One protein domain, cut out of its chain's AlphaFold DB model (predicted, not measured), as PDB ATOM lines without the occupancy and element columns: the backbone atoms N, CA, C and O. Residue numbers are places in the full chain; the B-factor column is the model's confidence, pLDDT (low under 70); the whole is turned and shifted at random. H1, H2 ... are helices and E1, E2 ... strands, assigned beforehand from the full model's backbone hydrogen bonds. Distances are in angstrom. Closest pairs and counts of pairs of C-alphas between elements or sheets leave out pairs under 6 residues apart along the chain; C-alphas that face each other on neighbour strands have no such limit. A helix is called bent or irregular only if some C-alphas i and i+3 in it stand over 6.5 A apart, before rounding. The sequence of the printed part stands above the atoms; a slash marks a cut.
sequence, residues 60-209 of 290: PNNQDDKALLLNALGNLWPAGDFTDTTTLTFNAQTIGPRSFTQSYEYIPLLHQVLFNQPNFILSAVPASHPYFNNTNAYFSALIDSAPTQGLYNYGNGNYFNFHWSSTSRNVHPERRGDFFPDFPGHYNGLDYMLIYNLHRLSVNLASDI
ATOM      1  N   PRO A  60     -19.385  19.355 -29.319       56.28
ATOM      2  CA  PRO A  60     -18.286  20.266 -29.049       56.28
ATOM      3  C   PRO A  60     -17.475  20.402 -30.343       56.28
ATOM      4  O   PRO A  60     -17.377  19.442 -31.110       56.28
ATOM      5  N   ASN A  61     -16.921  21.592 -30.593       58.84
ATOM      6  CA  ASN A  61     -16.257  21.970 -31.854       58.84
ATOM      7  C   ASN A  61     -15.145  21.004 -32.333       58.84
ATOM      8  O   ASN A  61     -14.616  21.184 -33.421       58.84
ATOM      9  N   ASN A  62     -14.763  20.024 -31.516       58.69
ATOM     10  CA  ASN A  62     -13.707  19.042 -31.736       58.69
ATOM     11  C   ASN A  62     -14.208  17.588 -31.907       58.69
ATOM     12  O   ASN A  62     -13.391  16.672 -31.869       58.69
ATOM     13  N   GLN A  63     -15.521  17.335 -32.033       65.81
ATOM     14  CA  GLN A  63     -16.067  15.985 -32.299       65.81
ATOM     15  C   GLN A  63     -17.213  15.942 -33.324       65.81
ATOM     16  O   GLN A  63     -17.833  14.890 -33.519       65.81
ATOM     17  N   ASP A  64     -17.544  17.061 -33.971       74.69
ATOM     18  CA  ASP A  64     -18.513  17.068 -35.069       74.69
ATOM     19  C   ASP A  64     -17.955  16.636 -36.416       74.69
ATOM     20  O   ASP A  64     -18.755  16.431 -37.331       74.69
ATOM     21  N   ASP A  65     -16.647  16.412 -36.539       81.25
ATOM     22  CA  ASP A  65     -16.007  15.858 -37.736       81.25
ATOM     23  C   ASP A  65     -16.770  14.636 -38.272       81.25
ATOM     24  O   ASP A  65     -17.087  14.562 -39.455       81.25
ATOM     25  N   LYS A  66     -17.178  13.719 -37.385       80.25
ATOM     26  CA  LYS A  66     -17.939  12.511 -37.738       80.25
ATOM     27  C   LYS A  66     -19.336  12.824 -38.257       80.25
ATOM     28  O   LYS A  66     -19.798  12.177 -39.193       80.25
ATOM     29  N   ALA A  67     -20.027  13.785 -37.648       76.56
ATOM     30  CA  ALA A  67     -21.374  14.165 -38.065       76.56
ATOM     31  C   ALA A  67     -21.343  14.918 -39.401       76.56
ATOM     32  O   ALA A  67     -22.143  14.630 -40.291       76.56
ATOM     33  N   LEU A  68     -20.380  15.827 -39.561       82.25
ATOM     34  CA  LEU A  68     -20.115  16.535 -40.805       82.25
ATOM     35  C   LEU A  68     -19.703  15.575 -41.917       82.25
ATOM     36  O   LEU A  68     -20.218  15.691 -43.023       82.25
ATOM     37  N   LEU A  69     -18.852  14.592 -41.622       86.81
ATOM     38  CA  LEU A  69     -18.449  13.558 -42.569       86.81
ATOM     39  C   LEU A  69     -19.640  12.697 -42.996       86.81
ATOM     40  O   LEU A  69     -19.843  12.487 -44.189       86.81
ATOM     41  N   LEU A  70     -20.460  12.229 -42.050       79.31
ATOM     42  CA  LEU A  70     -21.677  11.474 -42.368       79.31
ATOM     43  C   LEU A  70     -22.622  12.286 -43.253       79.31
ATOM     44  O   LEU A  70     -23.169  11.758 -44.218       79.31
ATOM     45  N   ASN A  71     -22.783  13.572 -42.957       79.12
ATOM     46  CA  ASN A  71     -23.594  14.455 -43.775       79.12
ATOM     47  C   ASN A  71     -22.977  14.704 -45.163       79.12
ATOM     48  O   ASN A  71     -23.687  14.678 -46.162       79.12
ATOM     49  N   ALA A  72     -21.662  14.888 -45.253       87.06
ATOM     50  CA  ALA A  72     -20.964  15.069 -46.520       87.06
ATOM     51  C   ALA A  72     -20.985  13.815 -47.398       87.06
ATOM     52  O   ALA A  72     -20.988  13.947 -48.612       87.06
ATOM     53  N   LEU A  73     -21.021  12.618 -46.804       85.25
ATOM     54  CA  LEU A  73     -21.161  11.343 -47.513       85.25
ATOM     55  C   LEU A  73     -22.609  11.059 -47.920       85.25
ATOM     56  O   LEU A  73     -22.861  10.520 -48.993       85.25
ATOM     57  N   GLY A  74     -23.557  11.365 -47.034       77.06
ATOM     58  CA  GLY A  74     -24.955  10.970 -47.179       77.06
ATOM     59  C   GLY A  74     -25.887  12.071 -47.677       77.06
ATOM     60  O   GLY A  74     -27.056  11.779 -47.896       77.06
ATOM     61  N   ASN A  75     -25.423  13.315 -47.816       78.06
ATOM     62  CA  ASN A  75     -26.243  14.497 -48.093       78.06
ATOM     63  C   ASN A  75     -27.538  14.522 -47.253       78.06
ATOM     64  O   ASN A  75     -28.642  14.421 -47.790       78.06
ATOM     65  N   LEU A  76     -27.398  14.598 -45.928       71.19
ATOM     66  CA  LEU A  76     -28.480  14.342 -44.970       71.19
ATOM     67  C   LEU A  76     -29.038  15.596 -44.269       71.19
ATOM     68  O   LEU A  76     -29.940  15.454 -43.448       71.19
ATOM     69  N   TRP A  77     -28.526  16.806 -44.536       68.25
ATOM     70  CA  TRP A  77     -28.793  17.966 -43.672       68.25
ATOM     71  C   TRP A  77     -29.261  19.234 -44.381       68.25
ATOM     72  O   TRP A  77     -28.408  19.870 -44.998       68.25
ATOM     73  N   PRO A  78     -30.489  19.747 -44.143       58.59
ATOM     74  CA  PRO A  78     -31.558  19.337 -43.238       58.59
ATOM     75  C   PRO A  78     -32.781  18.836 -44.000       58.59
ATOM     76  O   PRO A  78     -32.936  19.118 -45.183       58.59
ATOM     77  N   ALA A  79     -33.657  18.137 -43.271       48.97
ATOM     78  CA  ALA A  79     -35.017  17.796 -43.681       48.97
ATOM     79  C   ALA A  79     -35.116  17.345 -45.147       48.97
ATOM     80  O   ALA A  79     -35.641  18.047 -46.004       48.97
ATOM     81  N   GLY A  80     -34.604  16.155 -45.432       46.94
ATOM     82  CA  GLY A  80     -34.891  15.462 -46.674       46.94
ATOM     83  C   GLY A  80     -34.968  13.979 -46.378       46.94
ATOM     84  O   GLY A  80     -34.061  13.435 -45.748       46.94
ATOM     85  N   ASP A  81     -36.045  13.334 -46.826       51.47
ATOM     86  CA  ASP A  81     -36.059  11.885 -47.031       51.47
ATOM     87  C   ASP A  81     -34.738  11.475 -47.719       51.47
ATOM     88  O   ASP A  81     -34.175  12.239 -48.504       51.47
ATOM     89  N   PHE A  82     -34.214  10.275 -47.464       50.47
ATOM     90  CA  PHE A  82     -32.988   9.786 -48.111       50.47
ATOM     91  C   PHE A  82     -33.074   9.786 -49.649       50.47
ATOM     92  O   PHE A  82     -32.058   9.641 -50.331       50.47
ATOM     93  N   THR A  83     -34.284   9.942 -50.186       51.09
ATOM     94  CA  THR A  83     -34.607  10.089 -51.606       51.09
ATOM     95  C   THR A  83     -34.546  11.537 -52.110       51.09
ATOM     96  O   THR A  83     -34.387  11.754 -53.312       51.09
ATOM     97  N   ASP A  84     -34.610  12.534 -51.224       59.72
ATOM     98  CA  ASP A  84     -34.615  13.944 -51.588       59.72
ATOM     99  C   ASP A  84     -33.196  14.411 -51.951       59.72
ATOM    100  O   ASP A  84     -32.224  14.252 -51.199       59.72
ATOM    101  N   THR A  85     -33.074  14.934 -53.168       58.44
ATOM    102  CA  THR A  85     -31.852  15.515 -53.745       58.44
ATOM    103  C   THR A  85     -31.990  17.023 -53.953       58.44
ATOM    104  O   THR A  85     -31.031  17.683 -54.347       58.44
ATOM    105  N   THR A  86     -33.151  17.609 -53.645       65.56
ATOM    106  CA  THR A  86     -33.399  19.049 -53.804       65.56
ATOM    107  C   THR A  86     -32.587  19.899 -52.822       65.56
ATOM    108  O   THR A  86     -32.413  21.098 -53.032       65.56
ATOM    109  N   THR A  87     -32.017  19.275 -51.788       74.50
ATOM    110  CA  THR A  87     -31.256  19.939 -50.724       74.50
ATOM    111  C   THR A  87     -29.741  19.944 -50.942       74.50
ATOM    112  O   THR A  87     -29.023  20.528 -50.140       74.50
ATOM    113  N   LEU A  88     -29.214  19.363 -52.031       84.44
ATOM    114  CA  LEU A  88     -27.761  19.236 -52.268       84.44
ATOM    115  C   LEU A  88     -26.987  20.554 -52.064       84.44
ATOM    116  O   LEU A  88     -25.991  20.587 -51.336       84.44
ATOM    117  N   THR A  89     -27.469  21.652 -52.650       86.50
ATOM    118  CA  THR A  89     -26.857  22.983 -52.500       86.50
ATOM    119  C   THR A  89     -26.968  23.510 -51.075       86.50
ATOM    120  O   THR A  89     -26.001  24.059 -50.551       86.50
ATOM    121  N   PHE A  90     -28.124  23.333 -50.430       84.56
ATOM    122  CA  PHE A  90     -28.337  23.749 -49.043       84.56
ATOM    123  C   PHE A  90     -27.330  23.058 -48.115       84.56
ATOM    124  O   PHE A  90     -26.681  23.694 -47.279       84.56
ATOM    125  N   ASN A  91     -27.177  21.745 -48.276       83.81
ATOM    126  CA  ASN A  91     -26.276  20.940 -47.466       83.81
ATOM    127  C   ASN A  91     -24.837  21.421 -47.648       83.81
ATOM    128  O   ASN A  91     -24.135  21.635 -46.662       83.81
ATOM    129  N   ALA A  92     -24.422  21.673 -48.890       89.75
ATOM    130  CA  ALA A  92     -23.102  22.218 -49.179       89.75
ATOM    131  C   ALA A  92     -22.896  23.606 -48.538       89.75
ATOM    132  O   ALA A  92     -21.863  23.849 -47.913       89.75
ATOM    133  N   GLN A  93     -23.904  24.487 -48.595       87.62
ATOM    134  CA  GLN A  93     -23.896  25.802 -47.935       87.62
ATOM    135  C   GLN A  93     -23.836  25.718 -46.406       87.62
ATOM    136  O   GLN A  93     -23.346  26.644 -45.766       87.62
ATOM    137  N   THR A  94     -24.301  24.616 -45.819       84.56
ATOM    138  CA  THR A  94     -24.216  24.365 -44.374       84.56
ATOM    139  C   THR A  94     -22.857  23.776 -43.989       84.56
ATOM    140  O   THR A  94     -22.240  24.202 -43.011       84.56
ATOM    141  N   ILE A  95     -22.372  22.800 -44.762       88.12
ATOM    142  CA  ILE A  95     -21.114  22.089 -44.514       88.12
ATOM    143  C   ILE A  95     -19.917  23.024 -44.694       88.12
ATOM    144  O   ILE A  95     -19.021  23.012 -43.851       88.12
ATOM    145  N   GLY A  96     -19.892  23.828 -45.760       92.25
ATOM    146  CA  GLY A  96     -18.747  24.661 -46.139       92.25
ATOM    147  C   GLY A  96     -18.262  25.595 -45.021       92.25
ATOM    148  O   GLY A  96     -17.162  25.383 -44.505       92.25
ATOM    149  N   PRO A  97     -19.073  26.578 -44.588       89.50
ATOM    150  CA  PRO A  97     -18.741  27.495 -43.496       89.50
ATOM    151  C   PRO A  97     -18.308  26.807 -42.207       89.50
ATOM    152  O   PRO A  97     -17.321  27.206 -41.593       89.50
ATOM    153  N   ARG A  98     -19.034  25.762 -41.794       87.88
ATOM    154  CA  ARG A  98     -18.749  25.039 -40.550       87.88
ATOM    155  C   ARG A  98     -17.432  24.270 -40.637       87.88
ATOM    156  O   ARG A  98     -16.635  24.289 -39.707       87.88
ATOM    157  N   SER A  99     -17.165  23.660 -41.788       90.81
ATOM    158  CA  SER A  99     -15.896  22.976 -42.041       90.81
ATOM    159  C   SER A  99     -14.725  23.954 -42.079       90.81
ATOM    160  O   SER A  99     -13.637  23.602 -41.641       90.81
ATOM    161  N   PHE A 100     -14.925  25.188 -42.551       91.12
ATOM    162  CA  PHE A 100     -13.890  26.219 -42.498       91.12
ATOM    163  C   PHE A 100     -13.558  26.628 -41.060       91.12
ATOM    164  O   PHE A 100     -12.388  26.617 -40.679       91.12
ATOM    165  N   THR A 101     -14.568  26.929 -40.234       87.19
ATOM    166  CA  THR A 101     -14.344  27.372 -38.844       87.19
ATOM    167  C   THR A 101     -13.655  26.313 -37.989       87.19
ATOM    168  O   THR A 101     -12.884  26.655 -37.097       87.19
ATOM    169  N   GLN A 102     -13.889  25.037 -38.287       86.56
ATOM    170  CA  GLN A 102     -13.300  23.904 -37.569       86.56
ATOM    171  C   GLN A 102     -12.102  23.290 -38.290       86.56
ATOM    172  O   GLN A 102     -11.447  22.407 -37.755       86.56
ATOM    173  N   SER A 103     -11.777  23.791 -39.484       90.00
ATOM    174  CA  SER A 103     -10.672  23.306 -40.309       90.00
ATOM    175  C   SER A 103     -10.766  21.828 -40.708       90.00
ATOM    176  O   SER A 103      -9.766  21.115 -40.751       90.00
ATOM    177  N   TYR A 104     -11.970  21.385 -41.058       91.75
ATOM    178  CA  TYR A 104     -12.226  20.094 -41.694       91.75
ATOM    179  C   TYR A 104     -12.291  20.246 -43.218       91.75
ATOM    180  O   TYR A 104     -13.302  19.934 -43.846       91.75
ATOM    181  N   GLU A 105     -11.237  20.769 -43.853       93.38
ATOM    182  CA  GLU A 105     -11.339  21.245 -45.242       93.38
ATOM    183  C   GLU A 105     -11.592  20.128 -46.273       93.38
ATOM    184  O   GLU A 105     -12.092  20.392 -47.366       93.38
ATOM    185  N   TYR A 106     -11.304  18.874 -45.916       95.25
ATOM    186  CA  TYR A 106     -11.577  17.711 -46.760       95.25
ATOM    187  C   TYR A 106     -13.077  17.390 -46.887       95.25
ATOM    188  O   TYR A 106     -13.494  16.841 -47.904       95.25
ATOM    189  N   ILE A 107     -13.895  17.731 -45.887       94.62
ATOM    190  CA  ILE A 107     -15.331  17.415 -45.848       94.62
ATOM    191  C   ILE A 107     -16.108  18.097 -46.990       94.62
ATOM    192  O   ILE A 107     -16.816  17.403 -47.724       94.62
ATOM    193  N   PRO A 108     -15.998  19.422 -47.204       94.81
ATOM    194  CA  PRO A 108     -16.717  20.087 -48.283       94.81
ATOM    195  C   PRO A 108     -16.171  19.681 -49.666       94.81
ATOM    196  O   PRO A 108     -16.951  19.574 -50.611       94.81
ATOM    197  N   LEU A 109     -14.872  19.362 -49.796       95.69
ATOM    198  CA  LEU A 109     -14.322  18.762 -51.023       95.69
ATOM    199  C   LEU A 109     -14.921  17.384 -51.318       95.69
ATOM    200  O   LEU A 109     -15.274  17.095 -52.457       95.69
ATOM    201  N   LEU A 110     -15.035  16.535 -50.296       95.56
ATOM    202  CA  LEU A 110     -15.643  15.215 -50.412       95.56
ATOM    203  C   LEU A 110     -17.094  15.322 -50.887       95.56
ATOM    204  O   LEU A 110     -17.473  14.631 -51.828       95.56
ATOM    205  N   HIS A 111     -17.879  16.224 -50.291       92.75
ATOM    206  CA  HIS A 111     -19.258  16.478 -50.721       92.75
ATOM    207  C   HIS A 111     -19.319  16.945 -52.183       92.75
ATOM    208  O   HIS A 111     -20.070  16.376 -52.974       92.75
ATOM    209  N   GLN A 112     -18.468  17.900 -52.575       93.75
ATOM    210  CA  GLN A 112     -18.375  18.358 -53.963       93.75
ATOM    211  C   GLN A 112     -18.074  17.214 -54.935       93.75
ATOM    212  O   GLN A 112     -18.725  17.116 -55.971       93.75
ATOM    213  N   VAL A 113     -17.110  16.349 -54.612       93.31
ATOM    214  CA  VAL A 113     -16.736  15.216 -55.471       93.31
ATOM    215  C   VAL A 113     -17.880  14.211 -55.608       93.31
ATOM    216  O   VAL A 113     -18.101  13.687 -56.695       93.31
ATOM    217  N   LEU A 114     -18.617  13.945 -54.528       89.50
ATOM    218  CA  LEU A 114     -19.707  12.967 -54.532       89.50
ATOM    219  C   LEU A 114     -20.979  13.473 -55.220       89.50
ATOM    220  O   LEU A 114     -21.700  12.678 -55.819       89.50
ATOM    221  N   PHE A 115     -21.263  14.772 -55.127       87.56
ATOM    222  CA  PHE A 115     -22.562  15.338 -55.510       87.56
ATOM    223  C   PHE A 115     -22.497  16.413 -56.597       87.56
ATOM    224  O   PHE A 115     -23.527  16.992 -56.950       87.56
ATOM    225  N   ASN A 116     -21.302  16.693 -57.115       89.62
ATOM    226  CA  ASN A 116     -21.044  17.732 -58.107       89.62
ATOM    227  C   ASN A 116     -21.637  19.101 -57.713       89.62
ATOM    228  O   ASN A 116     -22.268  19.781 -58.519       89.62
ATOM    229  N   GLN A 117     -21.488  19.477 -56.440       89.06
ATOM    230  CA  GLN A 117     -21.938  20.768 -55.913       89.06
ATOM    231  C   GLN A 117     -20.758  21.674 -55.564       89.06
ATOM    232  O   GLN A 117     -19.704  21.173 -55.173       89.06
ATOM    233  N   PRO A 118     -20.914  23.009 -55.618       91.69
ATOM    234  CA  PRO A 118     -19.932  23.907 -55.029       91.69
ATOM    235  C   PRO A 118     -19.761  23.589 -53.541       91.69
ATOM    236  O   PRO A 118     -20.736  23.365 -52.838       91.69
ATOM    237  N   ASN A 119     -18.530  23.597 -53.041       93.44
ATOM    238  CA  ASN A 119     -18.244  23.171 -51.668       93.44
ATOM    239  C   ASN A 119     -18.496  24.254 -50.594       93.44
ATOM    240  O   ASN A 119     -18.472  23.962 -49.401       93.44
ATOM    241  N   PHE A 120     -18.705  25.511 -51.012       93.94
ATOM    242  CA  PHE A 120     -18.969  26.682 -50.163       93.94
ATOM    243  C   PHE A 120     -18.008  26.888 -48.974       93.94
ATOM    244  O   PHE A 120     -18.346  27.613 -48.044       93.94
ATOM    245  N   ILE A 121     -16.797  26.316 -48.979       95.19
ATOM    246  CA  ILE A 121     -15.884  26.412 -47.825       95.19
ATOM    247  C   ILE A 121     -15.510  27.865 -47.493       95.19
ATOM    248  O   ILE A 121     -15.314  28.212 -46.335       95.19
ATOM    249  N   LEU A 122     -15.482  28.744 -48.496       95.56
ATOM    250  CA  LEU A 122     -15.147  30.160 -48.334       95.56
ATOM    251  C   LEU A 122     -16.374  31.082 -48.341       95.56
ATOM    252  O   LEU A 122     -16.216  32.289 -48.468       95.56
ATOM    253  N   SER A 123     -17.601  30.565 -48.215       92.31
ATOM    254  CA  SER A 123     -18.798  31.423 -48.289       92.31
ATOM    255  C   SER A 123     -19.008  32.298 -47.048       92.31
ATOM    256  O   SER A 123     -19.708  33.303 -47.127       92.31
ATOM    257  N   ALA A 124     -18.386  31.947 -45.917       88.38
ATOM    258  CA  ALA A 124     -18.464  32.702 -44.667       88.38
ATOM    259  C   ALA A 124     -17.185  33.489 -44.328       88.38
ATOM    260  O   ALA A 124     -17.117  34.108 -43.265       88.38
ATOM    261  N   VAL A 125     -16.162  33.475 -45.194       91.69
ATOM    262  CA  VAL A 125     -14.939  34.259 -44.950       91.69
ATOM    263  C   VAL A 125     -15.151  35.717 -45.370       91.69
ATOM    264  O   VAL A 125     -15.868  35.977 -46.338       91.69
ATOM    265  N   PRO A 126     -14.546  36.695 -44.673       93.44
ATOM    266  CA  PRO A 126     -14.672  38.097 -45.053       93.44
ATOM    267  C   PRO A 126     -14.033  38.361 -46.422       93.44
ATOM    268  O   PRO A 126     -13.080  37.690 -46.815       93.44
ATOM    269  N   ALA A 127     -14.497  39.406 -47.113       94.94
ATOM    270  CA  ALA A 127     -13.960  39.817 -48.415       94.94
ATOM    271  C   ALA A 127     -12.458  40.169 -48.393       94.94
ATOM    272  O   ALA A 127     -11.804  40.152 -49.430       94.94
ATOM    273  N   SER A 128     -11.902  40.472 -47.215       95.38
ATOM    274  CA  SER A 128     -10.470  40.711 -47.007       95.38
ATOM    275  C   SER A 128      -9.622  39.437 -46.979       95.38
ATOM    276  O   SER A 128      -8.395  39.524 -46.963       95.38
ATOM    277  N   HIS A 129     -10.239  38.254 -46.940       94.56
ATOM    278  CA  HIS A 129      -9.507  36.996 -46.936       94.56
ATOM    279  C   HIS A 129      -8.775  36.807 -48.281       94.56
ATOM    280  O   HIS A 129      -9.409  36.962 -49.327       94.56
ATOM    281  N   PRO A 130      -7.487  36.403 -48.300       95.00
ATOM    282  CA  PRO A 130      -6.689  36.300 -49.534       95.00
ATOM    283  C   PRO A 130      -7.291  35.400 -50.618       95.00
ATOM    284  O   PRO A 130      -6.994  35.550 -51.799       95.00
ATOM    285  N   TYR A 131      -8.143  34.464 -50.206       94.75
ATOM    286  CA  TYR A 131      -8.794  33.502 -51.086       94.75
ATOM    287  C   TYR A 131     -10.307  33.708 -51.198       94.75
ATOM    288  O   TYR A 131     -11.000  32.780 -51.592       94.75
ATOM    289  N   PHE A 132     -10.855  34.868 -50.815       92.50
ATOM    290  CA  PHE A 132     -12.301  35.118 -50.868       92.50
ATOM    291  C   PHE A 132     -12.905  34.695 -52.222       92.50
ATOM    292  O   PHE A 132     -12.430  35.108 -53.279       92.50
ATOM    293  N   ASN A 133     -13.924  33.827 -52.185       88.06
ATOM    294  CA  ASN A 133     -14.562  33.206 -53.356       88.06
ATOM    295  C   ASN A 133     -13.628  32.468 -54.345       88.06
ATOM    296  O   ASN A 133     -14.053  32.133 -55.449       88.06
ATOM    297  N   ASN A 134     -12.388  32.153 -53.967       93.06
ATOM    298  CA  ASN A 134     -11.439  31.406 -54.792       93.06
ATOM    299  C   ASN A 134     -10.992  30.118 -54.096       93.06
ATOM    300  O   ASN A 134      -9.857  29.969 -53.634       93.06
ATOM    301  N   THR A 135     -11.912  29.157 -54.039       93.06
ATOM    302  CA  THR A 135     -11.671  27.878 -53.373       93.06
ATOM    303  C   THR A 135     -10.536  27.070 -54.007       93.06
ATOM    304  O   THR A 135      -9.781  26.411 -53.295       93.06
ATOM    305  N   ASN A 136     -10.363  27.144 -55.330       93.12
ATOM    306  CA  ASN A 136      -9.275  26.442 -56.012       93.12
ATOM    307  C   ASN A 136      -7.898  26.962 -55.564       93.12
ATOM    308  O   ASN A 136      -7.013  26.171 -55.238       93.12
ATOM    309  N   ALA A 137      -7.727  28.286 -55.494       94.38
ATOM    310  CA  ALA A 137      -6.490  28.884 -55.000       94.38
ATOM    311  C   ALA A 137      -6.248  28.559 -53.520       94.38
ATOM    312  O   ALA A 137      -5.117  28.261 -53.152       94.38
ATOM    313  N   TYR A 138      -7.302  28.545 -52.696       96.00
ATOM    314  CA  TYR A 138      -7.201  28.147 -51.290       96.00
ATOM    315  C   TYR A 138      -6.643  26.729 -51.123       96.00
ATOM    316  O   TYR A 138      -5.667  26.531 -50.401       96.00
ATOM    317  N   PHE A 139      -7.227  25.744 -51.814       96.31
ATOM    318  CA  PHE A 139      -6.764  24.359 -51.714       96.31
ATOM    319  C   PHE A 139      -5.390  24.146 -52.340       96.31
ATOM    320  O   PHE A 139      -4.587  23.408 -51.774       96.31
ATOM    321  N   SER A 140      -5.094  24.822 -53.451       95.50
ATOM    322  CA  SER A 140      -3.763  24.771 -54.066       95.50
ATOM    323  C   SER A 140      -2.708  25.306 -53.098       95.50
ATOM    324  O   SER A 140      -1.758  24.600 -52.791       95.50
ATOM    325  N   ALA A 141      -2.940  26.475 -52.492       95.62
ATOM    326  CA  ALA A 141      -2.039  27.034 -51.491       95.62
ATOM    327  C   ALA A 141      -1.888  26.130 -50.258       95.62
ATOM    328  O   ALA A 141      -0.782  25.967 -49.747       95.62
ATOM    329  N   LEU A 142      -2.976  25.513 -49.782       94.31
ATOM    330  CA  LEU A 142      -2.914  24.564 -48.671       94.31
ATOM    331  C   LEU A 142      -2.013  23.365 -49.007       94.31
ATOM    332  O   LEU A 142      -1.126  23.037 -48.218       94.31
ATOM    333  N   ILE A 143      -2.228  22.740 -50.166       95.00
ATOM    334  CA  ILE A 143      -1.457  21.591 -50.663       95.00
ATOM    335  C   ILE A 143       0.012  21.974 -50.868       95.00
ATOM    336  O   ILE A 143       0.889  21.286 -50.353       95.00
ATOM    337  N   ASP A 144       0.277  23.093 -51.541       94.19
ATOM    338  CA  ASP A 144       1.628  23.579 -51.849       94.19
ATOM    339  C   ASP A 144       2.420  23.946 -50.590       94.19
ATOM    340  O   ASP A 144       3.649  23.953 -50.584       94.19
ATOM    341  N   SER A 145       1.719  24.227 -49.493       92.19
ATOM    342  CA  SER A 145       2.345  24.520 -48.209       92.19
ATOM    343  C   SER A 145       2.889  23.268 -47.494       92.19
ATOM    344  O   SER A 145       3.577  23.390 -46.477       92.19
ATOM    345  N   ALA A 146       2.611  22.062 -48.008       90.38
ATOM    346  CA  ALA A 146       3.129  20.819 -47.449       90.38
ATOM    347  C   ALA A 146       4.664  20.739 -47.573       90.38
ATOM    348  O   ALA A 146       5.212  20.958 -48.653       90.38
ATOM    349  N   PRO A 147       5.388  20.410 -46.486       87.00
ATOM    350  CA  PRO A 147       6.843  20.294 -46.519       87.00
ATOM    351  C   PRO A 147       7.302  19.163 -47.450       87.00
ATOM    352  O   PRO A 147       6.863  18.018 -47.335       87.00
ATOM    353  N   THR A 148       8.257  19.465 -48.333       85.62
ATOM    354  CA  THR A 148       8.807  18.504 -49.313       85.62
ATOM    355  C   THR A 148       9.514  17.304 -48.679       85.62
ATOM    356  O   THR A 148       9.568  16.227 -49.263       85.62
ATOM    357  N   GLN A 149      10.033  17.477 -47.465       81.94
ATOM    358  CA  GLN A 149      10.699  16.449 -46.667       81.94
ATOM    359  C   GLN A 149       9.715  15.512 -45.938       81.94
ATOM    360  O   GLN A 149      10.139  14.665 -45.155       81.94
ATOM    361  N   GLY A 150       8.411  15.658 -46.189       79.38
ATOM    362  CA  GLY A 150       7.356  14.902 -45.529       79.38
ATOM    363  C   GLY A 150       6.791  15.622 -44.309       79.38
ATOM    364  O   GLY A 150       7.341  16.606 -43.819       79.38
ATOM    365  N   LEU A 151       5.647  15.133 -43.840       83.44
ATOM    366  CA  LEU A 151       4.906  15.688 -42.711       83.44
ATOM    367  C   LEU A 151       5.557  15.260 -41.401       83.44
ATOM    368  O   LEU A 151       5.763  14.065 -41.185       83.44
ATOM    369  N   TYR A 152       5.866  16.206 -40.521       77.25
ATOM    370  CA  TYR A 152       6.468  15.889 -39.232       77.25
ATOM    371  C   TYR A 152       6.132  16.911 -38.150       77.25
ATOM    372  O   TYR A 152       5.916  18.092 -38.422       77.25
ATOM    373  N   ASN A 153       6.152  16.451 -36.901       76.06
ATOM    374  CA  ASN A 153       6.177  17.289 -35.706       76.06
ATOM    375  C   ASN A 153       7.236  16.733 -34.745       76.06
ATOM    376  O   ASN A 153       7.036  15.690 -34.125       76.06
ATOM    377  N   TYR A 154       8.378  17.415 -34.652       67.06
ATOM    378  CA  TYR A 154       9.442  17.087 -33.707       67.06
ATOM    379  C   TYR A 154       9.339  17.998 -32.483       67.06
ATOM    380  O   TYR A 154       9.275  19.215 -32.640       67.06
ATOM    381  N   GLY A 155       9.332  17.406 -31.281       57.34
ATOM    382  CA  GLY A 155       9.115  18.107 -30.009       57.34
ATOM    383  C   GLY A 155       9.958  19.379 -29.859       57.34
ATOM    384  O   GLY A 155      11.187  19.316 -29.872       57.34
ATOM    385  N   ASN A 156       9.274  20.518 -29.704       59.03
ATOM    386  CA  ASN A 156       9.820  21.880 -29.589       59.03
ATOM    387  C   ASN A 156      10.619  22.410 -30.803       59.03
ATOM    388  O   ASN A 156      11.335  23.405 -30.682       59.03
ATOM    389  N   GLY A 157      10.529  21.766 -31.970       56.78
ATOM    390  CA  GLY A 157      11.262  22.138 -33.181       56.78
ATOM    391  C   GLY A 157      10.504  23.110 -34.087       56.78
ATOM    392  O   GLY A 157       9.297  23.001 -34.264       56.78
ATOM    393  N   ASN A 158      11.244  24.039 -34.696       55.16
ATOM    394  CA  ASN A 158      10.761  25.067 -35.620       55.16
ATOM    395  C   ASN A 158       9.931  24.447 -36.768       55.16
ATOM    396  O   ASN A 158      10.479  23.841 -37.696       55.16
ATOM    397  N   TYR A 159       8.605  24.561 -36.687       68.31
ATOM    398  CA  TYR A 159       7.692  24.052 -37.706       68.31
ATOM    399  C   TYR A 159       7.814  24.910 -38.957       68.31
ATOM    400  O   TYR A 159       7.513  26.100 -38.920       68.31
ATOM    401  N   PHE A 160       8.200  24.318 -40.088       63.81
ATOM    402  CA  PHE A 160       8.186  25.079 -41.339       63.81
ATOM    403  C   PHE A 160       6.752  25.437 -41.757       63.81
ATOM    404  O   PHE A 160       6.532  26.450 -42.415       63.81
ATOM    405  N   ASN A 161       5.763  24.621 -41.365       80.12
ATOM    406  CA  ASN A 161       4.381  24.847 -41.749       80.12
ATOM    407  C   ASN A 161       3.361  24.436 -40.670       80.12
ATOM    408  O   ASN A 161       3.255  23.264 -40.306       80.12
ATOM    409  N   PHE A 162       2.557  25.404 -40.219       85.94
ATOM    410  CA  PHE A 162       1.474  25.208 -39.248       85.94
ATOM    411  C   PHE A 162       0.453  24.152 -39.698       85.94
ATOM    412  O   PHE A 162       0.089  23.268 -38.925       85.94
ATOM    413  N   HIS A 163       0.023  24.185 -40.960       87.69
ATOM    414  CA  HIS A 163      -1.028  23.317 -41.495       87.69
ATOM    415  C   HIS A 163      -0.665  21.826 -41.497       87.69
ATOM    416  O   HIS A 163      -1.558  20.977 -41.478       87.69
ATOM    417  N   TRP A 164       0.623  21.509 -41.482       88.38
ATOM    418  CA  TRP A 164       1.154  20.177 -41.761       88.38
ATOM    419  C   TRP A 164       1.971  19.612 -40.588       88.38
ATOM    420  O   TRP A 164       2.864  18.789 -40.765       88.38
ATOM    421  N   SER A 165       1.639  20.047 -39.372       84.12
ATOM    422  CA  SER A 165       2.370  19.746 -38.133       84.12
ATOM    423  C   SER A 165       1.597  18.844 -37.147       84.12
ATOM    424  O   SER A 165       1.881  18.846 -35.953       84.12
ATOM    425  N   SER A 166       0.627  18.044 -37.607       82.00
ATOM    426  CA  SER A 166      -0.172  17.128 -36.762       82.00
ATOM    427  C   SER A 166      -0.294  15.729 -37.380       82.00
ATOM    428  O   SER A 166      -0.372  15.613 -38.604       82.00
ATOM    429  N   THR A 167      -0.346  14.680 -36.539       72.56
ATOM    430  CA  THR A 167      -0.612  13.276 -36.939       72.56
ATOM    431  C   THR A 167      -1.971  13.089 -37.592       72.56
ATOM    432  O   THR A 167      -2.232  12.058 -38.208       72.56
ATOM    433  N   SER A 168      -2.891  14.008 -37.320       76.50
ATOM    434  CA  SER A 168      -4.314  13.803 -37.535       76.50
ATOM    435  C   SER A 168      -4.955  15.135 -37.880       76.50
ATOM    436  O   SER A 168      -5.867  15.578 -37.192       76.50
ATOM    437  N   ARG A 169      -4.469  15.800 -38.933       87.00
ATOM    438  CA  ARG A 169      -5.031  17.072 -39.405       87.00
ATOM    439  C   ARG A 169      -6.541  16.958 -39.606       87.00
ATOM    440  O   ARG A 169      -7.260  17.880 -39.253       87.00
ATOM    441  N   ASN A 170      -7.003  15.841 -40.160       86.69
ATOM    442  CA  ASN A 170      -8.413  15.666 -40.506       86.69
ATOM    443  C   ASN A 170      -9.307  15.245 -39.328       86.69
ATOM    444  O   ASN A 170     -10.513  15.458 -39.397       86.69
ATOM    445  N   VAL A 171      -8.736  14.652 -38.275       82.94
ATOM    446  CA  VAL A 171      -9.491  14.170 -37.095       82.94
ATOM    447  C   VAL A 171      -9.376  15.147 -35.921       82.94
ATOM    448  O   VAL A 171     -10.309  15.301 -35.147       82.94
ATOM    449  N   HIS A 172      -8.227  15.811 -35.805       83.50
ATOM    450  CA  HIS A 172      -7.854  16.716 -34.720       83.50
ATOM    451  C   HIS A 172      -7.139  17.973 -35.264       83.50
ATOM    452  O   HIS A 172      -5.951  18.196 -34.980       83.50
ATOM    453  N   PRO A 173      -7.806  18.790 -36.103       86.00
ATOM    454  CA  PRO A 173      -7.214  19.991 -36.699       86.00
ATOM    455  C   PRO A 173      -6.790  21.050 -35.672       86.00
ATOM    456  O   PRO A 173      -5.920  21.877 -35.960       86.00
ATOM    457  N   GLU A 174      -7.365  21.034 -34.475       83.56
ATOM    458  CA  GLU A 174      -7.001  21.887 -33.344       83.56
ATOM    459  C   GLU A 174      -5.573  21.640 -32.841       83.56
ATOM    460  O   GLU A 174      -4.986  22.508 -32.206       83.56
ATOM    461  N   ARG A 175      -4.991  20.480 -33.165       81.56
ATOM    462  CA  ARG A 175      -3.633  20.092 -32.759       81.56
ATOM    463  C   ARG A 175      -2.540  20.557 -33.722       81.56
ATOM    464  O   ARG A 175      -1.375  20.194 -33.575       81.56
ATOM    465  N   ARG A 176      -2.901  21.306 -34.764       85.69
ATOM    466  CA  ARG A 176      -1.926  21.915 -35.677       85.69
ATOM    467  C   ARG A 176      -1.091  22.937 -34.910       85.69
ATOM    468  O   ARG A 176      -1.632  23.761 -34.183       85.69
ATOM    469  N   GLY A 177       0.222  22.879 -35.085       81.38
ATOM    470  CA  GLY A 177       1.175  23.752 -34.406       81.38
ATOM    471  C   GLY A 177       1.289  23.498 -32.904       81.38
ATOM    472  O   GLY A 177       1.843  24.345 -32.211       81.38
ATOM    473  N   ASP A 178       0.760  22.377 -32.400       81.12
ATOM    474  CA  ASP A 178       0.897  22.005 -30.995       81.12
ATOM    475  C   ASP A 178       2.383  21.846 -30.649       81.12
ATOM    476  O   ASP A 178       3.088  21.041 -31.267       81.12
ATOM    477  N   PHE A 179       2.839  22.638 -29.675       77.62
ATOM    478  CA  PHE A 179       4.211  22.609 -29.169       77.62
ATOM    479  C   PHE A 179       4.516  21.292 -28.445       77.62
ATOM    480  O   PHE A 179       5.665  20.848 -28.428       77.62
ATOM    481  N   PHE A 180       3.485  20.656 -27.877       80.38
ATOM    482  CA  PHE A 180       3.588  19.432 -27.089       80.38
ATOM    483  C   PHE A 180       2.593  18.381 -27.602       80.38
ATOM    484  O   PHE A 180       1.674  18.003 -26.876       80.38
ATOM    485  N   PRO A 181       2.753  17.889 -28.847       78.25
ATOM    486  CA  PRO A 181       1.828  16.906 -29.394       78.25
ATOM    487  C   PRO A 181       1.877  15.612 -28.568       78.25
ATOM    488  O   PRO A 181       2.952  15.159 -28.180       78.25
ATOM    489  N   ASP A 182       0.733  14.949 -28.385       75.31
ATOM    490  CA  ASP A 182       0.670  13.620 -27.745       75.31
ATOM    491  C   ASP A 182       1.405  12.558 -28.581       75.31
ATOM    492  O   ASP A 182       1.774  11.501 -28.074       75.31
ATOM    493  N   PHE A 183       1.605  12.834 -29.875       77.19
ATOM    494  CA  PHE A 183       2.171  11.910 -30.853       77.19
ATOM    495  C   PHE A 183       3.222  12.599 -31.749       77.19
ATOM    496  O   PHE A 183       2.984  12.762 -32.944       77.19
ATOM    497  N   PRO A 184       4.381  13.035 -31.221       78.69
ATOM    498  CA  PRO A 184       5.435  13.621 -32.049       78.69
ATOM    499  C   PRO A 184       6.009  12.571 -33.012       78.69
ATOM    500  O   PRO A 184       6.230  11.420 -32.629       78.69
ATOM    501  N   GLY A 185       6.300  12.954 -34.255       75.75
ATOM    502  CA  GLY A 185       6.956  12.063 -35.208       75.75
ATOM    503  C   GLY A 185       6.828  12.464 -36.673       75.75
ATOM    504  O   GLY A 185       6.382  13.559 -37.010       75.75
ATOM    505  N   HIS A 186       7.248  11.539 -37.538       77.75
ATOM    506  CA  HIS A 186       6.982  11.550 -38.975       77.75
ATOM    507  C   HIS A 186       5.601  10.969 -39.256       77.75
ATOM    508  O   HIS A 186       5.260   9.891 -38.762       77.75
ATOM    509  N   TYR A 187       4.828  11.644 -40.095       83.81
ATOM    510  CA  TYR A 187       3.483  11.227 -40.455       83.81
ATOM    511  C   TYR A 187       3.452  10.684 -41.875       83.81
ATOM    512  O   TYR A 187       4.162  11.139 -42.769       83.81
ATOM    513  N   ASN A 188       2.597   9.689 -42.082       83.62
ATOM    514  CA  ASN A 188       2.510   8.923 -43.325       83.62
ATOM    515  C   ASN A 188       1.904   9.696 -44.511       83.62
ATOM    516  O   ASN A 188       1.882   9.179 -45.622       83.62
ATOM    517  N   GLY A 189       1.387  10.906 -44.285       87.31
ATOM    518  CA  GLY A 189       0.836  11.749 -45.339       87.31
ATOM    519  C   GLY A 189      -0.535  11.376 -45.867       87.31
ATOM    520  O   GLY A 189      -0.945  11.936 -46.881       87.31
ATOM    521  N   LEU A 190      -1.285  10.519 -45.171       90.31
ATOM    522  CA  LEU A 190      -2.642  10.161 -45.593       90.31
ATOM    523  C   LEU A 190      -3.564  11.379 -45.717       90.31
ATOM    524  O   LEU A 190      -4.295  11.487 -46.698       90.31
ATOM    525  N   ASP A 191      -3.484  12.323 -44.780       90.25
ATOM    526  CA  ASP A 191      -4.305  13.536 -44.821       90.25
ATOM    527  C   ASP A 191      -3.981  14.414 -46.038       90.25
ATOM    528  O   ASP A 191      -4.888  14.926 -46.695       90.25
ATOM    529  N   TYR A 192      -2.693  14.531 -46.377       92.44
ATOM    530  CA  TYR A 192      -2.247  15.209 -47.591       92.44
ATOM    531  C   TYR A 192      -2.774  14.503 -48.840       92.44
ATOM    532  O   TYR A 192      -3.376  15.146 -49.695       92.44
ATOM    533  N   MET A 193      -2.600  13.181 -48.928       93.75
ATOM    534  CA  MET A 193      -3.053  12.398 -50.080       93.75
ATOM    535  C   MET A 193      -4.567  12.502 -50.278       93.75
ATOM    536  O   MET A 193      -5.023  12.617 -51.414       93.75
ATOM    537  N   LEU A 194      -5.343  12.491 -49.192       95.00
ATOM    538  CA  LEU A 194      -6.793  12.648 -49.248       95.00
ATOM    539  C   LEU A 194      -7.182  14.011 -49.832       95.00
ATOM    540  O   LEU A 194      -7.918  14.059 -50.816       95.00
ATOM    541  N   ILE A 195      -6.665  15.104 -49.263       95.19
ATOM    542  CA  ILE A 195      -6.981  16.467 -49.719       95.19
ATOM    543  C   ILE A 195      -6.507  16.672 -51.160       95.19
ATOM    544  O   ILE A 195      -7.265  17.182 -51.981       95.19
ATOM    545  N   TYR A 196      -5.292  16.224 -51.489       95.62
ATOM    546  CA  TYR A 196      -4.743  16.293 -52.841       95.62
ATOM    547  C   TYR A 196      -5.657  15.593 -53.852       95.62
ATOM    548  O   TYR A 196      -6.065  16.201 -54.841       95.62
ATOM    549  N   ASN A 197      -6.027  14.335 -53.595       96.31
ATOM    550  CA  ASN A 197      -6.857  13.560 -54.515       96.31
ATOM    551  C   ASN A 197      -8.257  14.163 -54.665       96.31
ATOM    552  O   ASN A 197      -8.739  14.304 -55.789       96.31
ATOM    553  N   LEU A 198      -8.893  14.568 -53.562       96.44
ATOM    554  CA  LEU A 198     -10.201  15.220 -53.610       96.44
ATOM    555  C   LEU A 198     -10.148  16.543 -54.382       96.44
ATOM    556  O   LEU A 198     -11.013  16.795 -55.217       96.44
ATOM    557  N   HIS A 199      -9.109  17.355 -54.167       95.81
ATOM    558  CA  HIS A 199      -8.906  18.599 -54.907       95.81
ATOM    559  C   HIS A 199      -8.767  18.340 -56.409       95.81
ATOM    560  O   HIS A 199      -9.486  18.938 -57.208       95.81
ATOM    561  N   ARG A 200      -7.916  17.383 -56.806       94.25
ATOM    562  CA  ARG A 200      -7.740  16.999 -58.216       94.25
ATOM    563  C   ARG A 200      -9.044  16.544 -58.865       94.25
ATOM    564  O   ARG A 200      -9.328  16.963 -59.985       94.25
ATOM    565  N   LEU A 201      -9.833  15.727 -58.172       93.31
ATOM    566  CA  LEU A 201     -11.150  15.306 -58.647       93.31
ATOM    567  C   LEU A 201     -12.095  16.508 -58.781       93.31
ATOM    568  O   LEU A 201     -12.742  16.660 -59.811       93.31
ATOM    569  N   SER A 202     -12.111  17.406 -57.793       91.88
ATOM    570  CA  SER A 202     -12.978  18.590 -57.796       91.88
ATOM    571  C   SER A 202     -12.672  19.579 -58.931       91.88
ATOM    572  O   SER A 202     -13.589  20.125 -59.542       91.88
ATOM    573  N   VAL A 203     -11.391  19.783 -59.260       88.06
ATOM    574  CA  VAL A 203     -10.963  20.662 -60.360       88.06
ATOM    575  C   VAL A 203     -11.278  20.039 -61.718       88.06
ATOM    576  O   VAL A 203     -11.671  20.751 -62.643       88.06
ATOM    577  N   ASN A 204     -11.144  18.717 -61.841       79.25
ATOM    578  CA  ASN A 204     -11.528  18.007 -63.058       79.25
ATOM    579  C   ASN A 204     -13.041  18.102 -63.308       79.25
ATOM    580  O   ASN A 204     -13.426  18.351 -64.443       79.25
ATOM    581  N   LEU A 205     -13.877  18.001 -62.263       66.94
ATOM    582  CA  LEU A 205     -15.326  18.251 -62.360       66.94
ATOM    583  C   LEU A 205     -15.628  19.687 -62.824       66.94
ATOM    584  O   LEU A 205     -16.471  19.906 -63.682       66.94
ATOM    585  N   ALA A 206     -14.896  20.681 -62.313       59.44
ATOM    586  CA  ALA A 206     -15.046  22.073 -62.755       59.44
ATOM    587  C   ALA A 206     -14.554  22.319 -64.196       59.44
ATOM    588  O   ALA A 206     -14.861  23.356 -64.783       59.44
ATOM    589  N   SER A 207     -13.786  21.383 -64.757       56.91
ATOM    590  CA  SER A 207     -13.250  21.444 -66.117       56.91
ATOM    591  C   SER A 207     -14.111  20.675 -67.117       56.91
ATOM    592  O   SER A 207     -13.566  20.290 -68.148       56.91
ATOM    593  N   ASP A 208     -15.402  20.457 -66.813       46.66
ATOM    594  CA  ASP A 208     -16.427  19.760 -67.610       46.66
ATOM    595  C   ASP A 208     -16.383  20.126 -69.114       46.66
ATOM    596  O   ASP A 208     -17.210  20.847 -69.672       46.66
ATOM    597  N   ILE A 209     -15.422  19.546 -69.830       45.59
ATOM    598  CA  ILE A 209     -15.677  18.971 -71.135       45.59
ATOM    599  C   ILE A 209     -16.574  17.801 -70.784       45.59
ATOM    600  O   ILE A 209     -16.078  16.788 -70.294       45.59
TER     601      ILE A 209
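Overview. This is residues 60 to 209 of the 290 residues of the protein "T9SS type A sorting domain-containing protein" of Nitrosopumilus sp (UniProt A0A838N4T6). Three helices, H1, H2 and H3, lie side by side as a small up-and-down bundle, their centres making a triangle; the long helix H5 packs slantwise on H3, and H4 packs on H5. Towards the other end of the longest axis lies a loop-rich part, where the small two-stranded hairpin of E1 and E2 is joined by the long link of residues 154 to 184. The printed part has 150 residues, with named elements in the order H1, H2, H3, H4, E1, E2, H5; the sheet, E1 - E2, is antiparallel. The class is mostly helix, though under half of the residues are in named elements. The whole is compact, with a radius of gyration of the C-alphas of 16.0 A and spans of 49 by 36 by 30 A.

Along the chain. H1, residues 65 to 74, begins at C-alpha 65 (-16.007, 15.858, -37.736) and is 13.9 A long. H2, residues 88 to 102, is 21.1 A long; it is neither bent nor irregular, but only just: C-alphas 94 and 97 are 6.4 A apart. H3 is residues 106 to 115, 14.2 A, and H4 residues 135 to 144, 14.1 A. The strands are E1, residues 151 to 153, 7.3 A, and E2, residues 185 to 187, 6.3 A, which begins at C-alpha 185 (6.956, 12.063, -35.208). H5, residues 190 to 206, is 24.3 A long and ends at C-alpha 206 (-15.046, 22.073, -62.755).

Arrangement. In the bundle, each helix running against the one before it, H1 and H2 form a helical hairpin and touch at a shallow tilt of 19 degrees, closest at the C-alphas of Leu 68 and Ile 95, 6.8 A. H2 and H3 form another, at 11 degrees, closest at the C-alphas of Gly 96 and Pro 108, 5.4 A. H1 and H3 touch and run the same way, closest at the C-alphas of Ala 72 and His 111, 4.7 A. H3 is the hub, touching H1, H2 and H5; it meets H5 at a steep tilt of 38 degrees, the same way, closest at the C-alphas of Val 113 and Ser 202, 5.6 A. H4 and H5 touch and run opposite ways at a shallow tilt of 34 degrees, only just short of steep; their closest C-alphas, of Ile 143 and Tyr 196, are 6.6 A apart. In the hairpin of E1 and E2, N 153 and O 185 are 2.9 A apart and N 187 and O 151 2.8 A, within hydrogen-bond range. Both strands are apart from H1, H2 and H3. Every O i to N i+4 pair is within range in H1, H3, H4 and H5; in H2, 9 of 11 are.

Size, cuts and confidence. The C-alphas of Thr 83 and Asn 156 are the two farthest apart, at 51.0 A. The printed part has no cut. The links H1 to H2, H3 to H4 and E1 to E2 are long, with 13, 19 and 31 residues. The mean pLDDT of the printed part is 82.4; residues 60 to 63, 77 to 86, 154 to 160 and 205 to 209 are under 70.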